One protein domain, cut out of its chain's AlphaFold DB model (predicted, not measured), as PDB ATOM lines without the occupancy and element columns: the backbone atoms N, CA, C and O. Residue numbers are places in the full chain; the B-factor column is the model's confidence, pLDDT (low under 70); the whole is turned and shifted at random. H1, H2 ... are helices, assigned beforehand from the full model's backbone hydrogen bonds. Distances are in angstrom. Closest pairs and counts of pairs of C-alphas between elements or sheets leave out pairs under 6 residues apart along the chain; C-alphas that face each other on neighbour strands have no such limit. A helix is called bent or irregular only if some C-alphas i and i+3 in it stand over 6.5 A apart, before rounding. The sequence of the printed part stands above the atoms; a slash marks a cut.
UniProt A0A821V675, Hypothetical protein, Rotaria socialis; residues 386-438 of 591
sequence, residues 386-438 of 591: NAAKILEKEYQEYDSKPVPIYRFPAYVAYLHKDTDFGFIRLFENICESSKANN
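This is residues 386 to 438 of the 591 residues of the protein "Hypothetical protein" of Rotaria socialis (UniProt A0A821V675). Two long helices, H1 and H3, run roughly the same way but are shifted along the longest axis, and the short helix H2 stands crosswise between them in the chain, beside H1 and making a corner with the beginning of H3. The far part of H3 and the residues after it, residues 430 to 438, stick out as an arm that adds to the length at one end, while H1 reaches toward the other. The printed part has 53 residues with three named helices, in the order H1, H2, H3, and no named strand; the class is all helix. The whole is only just loose, close to compact, with a radius of gyration of the C-alphas of 12.3 A, and its elongated outline spans 40 by 23 by 20 A.

Begin with H3, residues 421 to 436, the longest helix by residues, with 16 residues. Find C-alpha 421 at (-35.327, -53.839, 0.097); from there the helix runs 22.7 A to C-alpha 436 at (-28.508, -32.161, -0.909), and you will see y rise much more than x along the way. Go back along the chain to H2, residues 408 to 416, which measures 12.5 A from first to last C-alpha. Look at its z column: C-alpha 408 is at (-34.008, -53.229, 16.944) and C-alpha 416 at (-35.131, -58.139, 5.474). Earlier still is H1, residues 386 to 400, 23.0 A from first to last C-alpha. It begins at C-alpha 386, printed at (-54.852, -53.783, 10.202), and runs with rising x and y while z changes little overall. H1 is neither bent nor irregular, but only just: C-alphas 397 and 400 are 6.3 A apart.

Start at the first residues of H3, where H2 and H3 touch only at the corner by their link. Their closest C-alphas are those of Leu 415 and Gly 422, 4.1 A apart, and H3 touches H2 with residues 421 to 423 alone. The lines of H2 and H3 are about perpendicular, at 86 degrees. Move from H2 to H1: the two only just touch, with 3 pairs of C-alphas within 8 A, and H1 does so with residues 392 to 395 alone. The closest C-alphas there are those of Tyr 395 and Tyr 411, 6.2 A apart. These two helices are also about perpendicular, at 80 degrees. H1 and H3 are close but not clearly touching; their closest C-alphas are those of Asp 399 and Leu 426, 6.6 A apart. They run the same way at a shallow tilt of 34.5 degrees, only just short of steep, with their centres 18.3 A apart. In the backbones of H2 and H3 every O i to N i+4 pair is within hydrogen-bond range, while in H1 8 of 11 such pairs are.

Compare the first and last printed C-alphas, those of Asn 386 and Asn 438: they are the two farthest apart, at 41.4 A. Residues 430 to 438, of which 430 to 436 belong to H3, stand free. Without them the body of 44 residues spans 26 by 21 by 16 A, with a radius of gyration of 10.1 A. The printed part has no cut. The link from H1 to H2 is short, with 7 residues, the link from H2 to H3 is tight, with 4 residues, and neither is long. In the B-factor column the mean pLDDT of the printed part is 83.0. Look for low confidence in H1, where residues 386 to 388 and residue 391 are under 70; the mean pLDDT of H1 is 74, against 87 for H2 and 88 for H3 in this model.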
ATOM      1  N   ASN A 386     -54.995 -55.113   9.619       57.88
ATOM      2  CA  ASN A 386     -54.852 -53.783  10.202       57.88
ATOM      3  C   ASN A 386     -53.663 -53.720  11.165       57.88
ATOM      4  O   ASN A 386     -52.884 -52.772  11.087       57.88
ATOM      5  N   ALA A 387     -53.465 -54.737  12.008       54.59
ATOM      6  CA  ALA A 387     -52.316 -54.802  12.909       54.59
ATOM      7  C   ALA A 387     -50.979 -54.829  12.145       54.59
ATOM      8  O   ALA A 387     -50.057 -54.094  12.496       54.59
ATOM      9  N   ALA A 388     -50.883 -55.599  11.056       61.38
ATOM     10  CA  ALA A 388     -49.684 -55.659  10.218       61.38
ATOM     11  C   ALA A 388     -49.364 -54.313   9.543       61.38
ATOM     12  O   ALA A 388     -48.211 -53.884   9.539       61.38
ATOM     13  N   LYS A 389     -50.381 -53.606   9.029       72.38
ATOM     14  CA  LYS A 389     -50.217 -52.266   8.434       72.38
ATOM     15  C   LYS A 389     -49.862 -51.196   9.466       72.38
ATOM     16  O   LYS A 389     -49.129 -50.264   9.142       72.38
ATOM     17  N   ILE A 390     -50.387 -51.302  10.687       73.69
ATOM     18  CA  ILE A 390     -50.047 -50.401  11.797       73.69
ATOM     19  C   ILE A 390     -48.585 -50.605  12.203       73.69
ATOM     20  O   ILE A 390     -47.844 -49.629  12.279       73.69
ATOM     21  N   LEU A 391     -48.154 -51.858  12.372       68.81
ATOM     22  CA  LEU A 391     -46.764 -52.202  12.685       68.81
ATOM     23  C   LEU A 391     -45.799 -51.759  11.583       68.81
ATOM     24  O   LEU A 391     -44.726 -51.245  11.870       68.81
ATOM     25  N   GLU A 392     -46.174 -51.914  10.315       76.31
ATOM     26  CA  GLU A 392     -45.351 -51.458   9.195       76.31
ATOM     27  C   GLU A 392     -45.180 -49.932   9.174       76.31
ATOM     28  O   GLU A 392     -44.073 -49.443   8.954       76.31
ATOM     29  N   LYS A 393     -46.241 -49.173   9.472       78.88
ATOM     30  CA  LYS A 393     -46.143 -47.715   9.639       78.88
ATOM     31  C   LYS A 393     -45.287 -47.324  10.844       78.88
ATOM     32  O   LYS A 393     -44.500 -46.391  10.730       78.88
ATOM     33  N   GLU A 394     -45.421 -48.034  11.965       79.62
ATOM     34  CA  GLU A 394     -44.584 -47.834  13.157       79.62
ATOM     35  C   GLU A 394     -43.103 -48.071  12.825       79.62
ATOM     36  O   GLU A 394     -42.244 -47.300  13.244       79.62
ATOM     37  N   TYR A 395     -42.790 -49.094  12.022       80.81
ATOM     38  CA  TYR A 395     -41.412 -49.371  11.624       80.81
ATOM     39  C   TYR A 395     -40.844 -48.349  10.640       80.81
ATOM     40  O   TYR A 395     -39.696 -47.949  10.802       80.81
ATOM     41  N   GLN A 396     -41.636 -47.884   9.670       81.75
ATOM     42  CA  GLN A 396     -41.213 -46.840   8.726       81.75
ATOM     43  C   GLN A 396     -40.877 -45.512   9.413       81.75
ATOM     44  O   GLN A 396     -40.066 -44.745   8.900       81.75
ATOM     45  N   GLU A 397     -41.459 -45.225  10.580       82.69
ATOM     46  CA  GLU A 397     -41.115 -44.024  11.343       82.69
ATOM     47  C   GLU A 397     -39.644 -44.031  11.802       82.69
ATOM     48  O   GLU A 397     -38.997 -42.978  11.850       82.69
ATOM     49  N   TYR A 398     -39.084 -45.215  12.068       83.06
ATOM     50  CA  TYR A 398     -37.680 -45.364  12.443       83.06
ATOM     51  C   TYR A 398     -36.698 -45.173  11.278       83.06
ATOM     52  O   TYR A 398     -35.503 -45.041  11.532       83.06
ATOM     53  N   ASP A 399     -37.151 -45.071  10.021       83.88
ATOM     54  CA  ASP A 399     -36.261 -44.767   8.886       83.88
ATOM     55  C   ASP A 399     -35.536 -43.415   9.073       83.88
ATOM     56  O   ASP A 399     -34.471 -43.187   8.500       83.88
ATOM     57  N   SER A 400     -36.101 -42.520   9.891       80.06
ATOM     58  CA  SER A 400     -35.584 -41.170  10.159       80.06
ATOM     59  C   SER A 400     -35.280 -40.895  11.637       80.06
ATOM     60  O   SER A 400     -34.914 -39.774  11.994       80.06
ATOM     61  N   LYS A 401     -35.439 -41.894  12.518       87.94
ATOM     62  CA  LYS A 401     -35.337 -41.730  13.976       87.94
ATOM     63  C   LYS A 401     -34.560 -42.877  14.627       87.94
ATOM     64  O   LYS A 401     -34.529 -43.983  14.097       87.94
ATOM     65  N   PRO A 402     -33.968 -42.656  15.813       90.94
ATOM     66  CA  PRO A 402     -33.326 -43.730  16.562       90.94
ATOM     67  C   PRO A 402     -34.294 -44.879  16.871       90.94
ATOM     68  O   PRO A 402     -35.419 -44.655  17.321       90.94
ATOM     69  N   VAL A 403     -33.830 -46.116  16.684       92.12
ATOM     70  CA  VAL A 403     -34.576 -47.332  17.031       92.12
ATOM     71  C   VAL A 403     -34.245 -47.729  18.474       92.12
ATOM     72  O   VAL A 403     -33.069 -47.947  18.783       92.12
ATOM     73  N   PRO A 404     -35.233 -47.888  19.372       90.62
ATOM     74  CA  PRO A 404     -34.981 -48.426  20.704       90.62
ATOM     75  C   PRO A 404     -34.376 -49.835  20.642       90.62
ATOM     76  O   PRO A 404     -34.835 -50.676  19.871       90.62
ATOM     77  N   ILE A 405     -33.397 -50.135  21.504       92.75
ATOM     78  CA  ILE A 405     -32.648 -51.411  21.483       92.75
ATOM     79  C   ILE A 405     -33.578 -52.632  21.497       92.75
ATOM     80  O   ILE A 405     -33.365 -53.587  20.754       92.75
ATOM     81  N   TYR A 406     -34.643 -52.593  22.299       87.25
ATOM     82  CA  TYR A 406     -35.598 -53.698  22.401       87.25
ATOM     83  C   TYR A 406     -36.449 -53.898  21.129       87.25
ATOM     84  O   TYR A 406     -36.954 -54.996  20.905       87.25
ATOM     85  N   ARG A 407     -36.589 -52.868  20.279       83.75
ATOM     86  CA  ARG A 407     -37.264 -52.939  18.968       83.75
ATOM     87  C   ARG A 407     -36.311 -53.257  17.818       83.75
ATOM     88  O   ARG A 407     -36.773 -53.699  16.769       83.75
ATOM     89  N   PHE A 408     -35.004 -53.079  18.006       88.62
ATOM     90  CA  PHE A 408     -34.008 -53.229  16.944       88.62
ATOM     91  C   PHE A 408     -34.052 -54.589  16.221       88.62
ATOM     92  O   PHE A 408     -34.082 -54.581  14.990       88.62
ATOM     93  N   PRO A 409     -34.159 -55.752  16.901       89.81
ATOM     94  CA  PRO A 409     -34.241 -57.039  16.204       89.81
ATOM     95  C   PRO A 409     -35.467 -57.161  15.290       89.81
ATOM     96  O   PRO A 409     -35.371 -57.706  14.193       89.81
ATOM     97  N   ALA A 410     -36.615 -56.636  15.729       84.12
ATOM     98  CA  ALA A 410     -37.854 -56.678  14.959       84.12
ATOM     99  C   ALA A 410     -37.802 -55.729  13.754       84.12
ATOM    100  O   ALA A 410     -38.226 -56.100  12.663       84.12
ATOM    101  N   TYR A 411     -37.214 -54.544  13.932       87.56
ATOM    102  CA  TYR A 411     -36.985 -53.602  12.840       87.56
ATOM    103  C   TYR A 411     -36.025 -54.170  11.782       87.56
ATOM    104  O   TYR A 411     -36.319 -54.116  10.594       87.56
ATOM    105  N   VAL A 412     -34.928 -54.819  12.190       90.31
ATOM    106  CA  VAL A 412     -34.010 -55.499  11.256       90.31
ATOM    107  C   VAL A 412     -34.721 -56.618  10.488       90.31
ATOM    108  O   VAL A 412     -34.589 -56.706   9.269       90.31
ATOM    109  N   ALA A 413     -35.526 -57.441  11.165       84.69
ATOM    110  CA  ALA A 413     -36.331 -58.468  10.500       84.69
ATOM    111  C   ALA A 413     -37.332 -57.865   9.494       84.69
ATOM    112  O   ALA A 413     -37.541 -58.436   8.425       84.69
ATOM    113  N   TYR A 414     -37.909 -56.701   9.809       84.62
ATOM    114  CA  TYR A 414     -38.755 -55.943   8.886       84.62
ATOM    115  C   TYR A 414     -37.984 -55.493   7.635       84.62
ATOM    116  O   TYR A 414     -38.470 -55.701   6.525       84.62
ATOM    117  N   LEU A 415     -36.765 -54.965   7.782       84.88
ATOM    118  CA  LEU A 415     -35.943 -54.530   6.644       84.88
ATOM    119  C   LEU A 415     -35.539 -55.688   5.707       84.88
ATOM    120  O   LEU A 415     -35.386 -55.468   4.506       84.88
ATOM    121  N   HIS A 416     -35.423 -56.913   6.236       85.62
ATOM    122  CA  HIS A 416     -35.131 -58.139   5.474       85.62
ATOM    123  C   HIS A 416     -36.342 -58.739   4.733       85.62
ATOM    124  O   HIS A 416     -36.152 -59.574   3.848       85.62
ATOM    125  N   LYS A 417     -37.578 -58.355   5.092       77.38
ATOM    126  CA  LYS A 417     -38.824 -59.030   4.671       77.38
ATOM    127  C   LYS A 417     -38.945 -59.205   3.152       77.38
ATOM    128  O   LYS A 417     -39.375 -60.263   2.700       77.38
ATOM    129  N   ASP A 418     -38.506 -58.204   2.393       75.06
ATOM    130  CA  ASP A 418     -38.595 -58.164   0.933       75.06
ATOM    131  C   ASP A 418     -37.198 -58.160   0.299       75.06
ATOM    132  O   ASP A 418     -36.808 -57.207  -0.375       75.06
ATOM    133  N   THR A 419     -36.408 -59.217   0.530       79.12
ATOM    134  CA  THR A 419     -35.053 -59.369  -0.052       79.12
ATOM    135  C   THR A 419     -34.156 -58.153   0.208       79.12
ATOM    136  O   THR A 419     -33.567 -57.589  -0.707       79.12
ATOM    137  N   ASP A 420     -34.108 -57.717   1.466       84.19
ATOM    138  CA  ASP A 420     -33.302 -56.580   1.936       84.19
ATOM    139  C   ASP A 420     -33.688 -55.213   1.338       84.19
ATOM    140  O   ASP A 420     -32.964 -54.230   1.516       84.19
ATOM    141  N   PHE A 421     -34.854 -55.098   0.688       85.56
ATOM    142  CA  PHE A 421     -35.327 -53.839   0.097       85.56
ATOM    143  C   PHE A 421     -35.392 -52.684   1.108       85.56
ATOM    144  O   PHE A 421     -35.115 -51.538   0.757       85.56
ATOM    145  N   GLY A 422     -35.702 -52.971   2.378       84.75
ATOM    146  CA  GLY A 422     -35.680 -51.960   3.435       84.75
ATOM    147  C   GLY A 422     -34.295 -51.333   3.619       84.75
ATOM    148  O   GLY A 422     -34.188 -50.117   3.743       84.75
ATOM    149  N   PHE A 423     -33.224 -52.132   3.567       91.50
ATOM    150  CA  PHE A 423     -31.853 -51.619   3.656       91.50
ATOM    151  C   PHE A 423     -31.462 -50.789   2.435       91.50
ATOM    152  O   PHE A 423     -30.820 -49.751   2.592       91.50
ATOM    153  N   ILE A 424     -31.875 -51.218   1.237       89.31
ATOM    154  CA  ILE A 424     -31.639 -50.469  -0.006       89.31
ATOM    155  C   ILE A 424     -32.274 -49.082   0.099       89.31
ATOM    156  O   ILE A 424     -31.585 -48.081  -0.090       89.31
ATOM    157  N   ARG A 425     -33.545 -49.015   0.513       88.75
ATOM    158  CA  ARG A 425     -34.265 -47.753   0.721       88.75
ATOM    159  C   ARG A 425     -33.545 -46.829   1.707       88.75
ATOM    160  O   ARG A 425     -33.354 -45.650   1.422       88.75
ATOM    161  N   LEU A 426     -33.126 -47.348   2.866       91.00
ATOM    162  CA  LEU A 426     -32.396 -46.549   3.862       91.00
ATOM    163  C   LEU A 426     -31.070 -46.015   3.308       91.00
ATOM    164  O   LEU A 426     -30.713 -44.863   3.553       91.00
ATOM    165  N   PHE A 427     -30.341 -46.834   2.550       91.62
ATOM    166  CA  PHE A 427     -29.082 -46.430   1.931       91.62
ATOM    167  C   PHE A 427     -29.280 -45.349   0.856       91.62
ATOM    168  O   PHE A 427     -28.517 -44.381   0.808       91.62
ATOM    169  N   GLU A 428     -30.320 -45.469   0.030       90.56
ATOM    170  CA  GLU A 428     -30.694 -44.455  -0.962       90.56
ATOM    171  C   GLU A 428     -31.029 -43.114  -0.295       90.56
ATOM    172  O   GLU A 428     -30.485 -42.085  -0.702       90.56
ATOM    173  N   ASN A 429     -31.797 -43.125   0.800       89.12
ATOM    174  CA  ASN A 429     -32.115 -41.917   1.571       89.12
ATOM    175  C   ASN A 429     -30.854 -41.203   2.095       89.12
ATOM    176  O   ASN A 429     -30.767 -39.971   2.057       89.12
ATOM    177  N   ILE A 430     -29.851 -41.959   2.563       90.06
ATOM    178  CA  ILE A 430     -28.553 -41.402   2.986       90.06
ATOM    179  C   ILE A 430     -27.848 -40.742   1.797       90.06
ATOM    180  O   ILE A 430     -27.300 -39.644   1.930       90.06
ATOM    181  N   CYS A 431     -27.870 -41.383   0.627       88.75
ATOM    182  CA  CYS A 431     -27.240 -40.860  -0.583       88.75
ATOM    183  C   CYS A 431     -27.906 -39.564  -1.064       88.75
ATOM    184  O   CYS A 431     -27.206 -38.618  -1.427       88.75
ATOM    185  N   GLU A 432     -29.237 -39.504  -1.061       88.50
ATOM    186  CA  GLU A 432     -29.998 -38.304  -1.426       88.50
ATOM    187  C   GLU A 432     -29.727 -37.150  -0.460       88.50
ATOM    188  O   GLU A 432     -29.366 -36.053  -0.890       88.50
ATOM    189  N   SER A 433     -29.792 -37.424   0.845       85.44
ATOM    190  CA  SER A 433     -29.517 -36.429   1.888       85.44
ATOM    191  C   SER A 433     -28.086 -35.892   1.800       85.44
ATOM    192  O   SER A 433     -27.853 -34.695   1.949       85.44
ATOM    193  N   SER A 434     -27.116 -36.759   1.497       83.38
ATOM    194  CA  SER A 434     -25.712 -36.359   1.337       83.38
ATOM    195  C   SER A 434     -25.502 -35.456   0.119       83.38
ATOM    196  O   SER A 434     -24.743 -34.491   0.197       83.38
ATOM    197  N   LYS A 435     -26.195 -35.729  -0.996       82.12
ATOM    198  CA  LYS A 435     -26.144 -34.896  -2.210       82.12
ATOM    199  C   LYS A 435     -26.771 -33.519  -1.992       82.12
ATOM    200  O   LYS A 435     -26.276 -32.545  -2.549       82.12
ATOM    201  N   ALA A 436     -27.818 -33.423  -1.173       81.00
ATOM    202  CA  ALA A 436     -28.508 -32.161  -0.909       81.00
ATOM    203  C   ALA A 436     -27.612 -31.103  -0.234       81.00
ATOM    204  O   ALA A 436     -27.813 -29.908  -0.442       81.00
ATOM    205  N   ASN A 437     -26.602 -31.526   0.533       78.19
ATOM    206  CA  ASN A 437     -25.751 -30.615   1.300       78.19
ATOM    207  C   ASN A 437     -24.715 -29.839   0.462       78.19
ATOM    208  O   ASN A 437     -24.155 -28.871   0.970       78.19
ATOM    209  N   ASN A 438     -24.449 -30.233  -0.795       81.94
ATOM    210  CA  ASN A 438     -23.567 -29.524  -1.743       81.94
ATOM    211  C   ASN A 438     -22.247 -28.977  -1.144       81.94
ATOM    212  O   ASN A 438     -21.823 -27.859  -1.444       81.94
TER     213      ASN A 438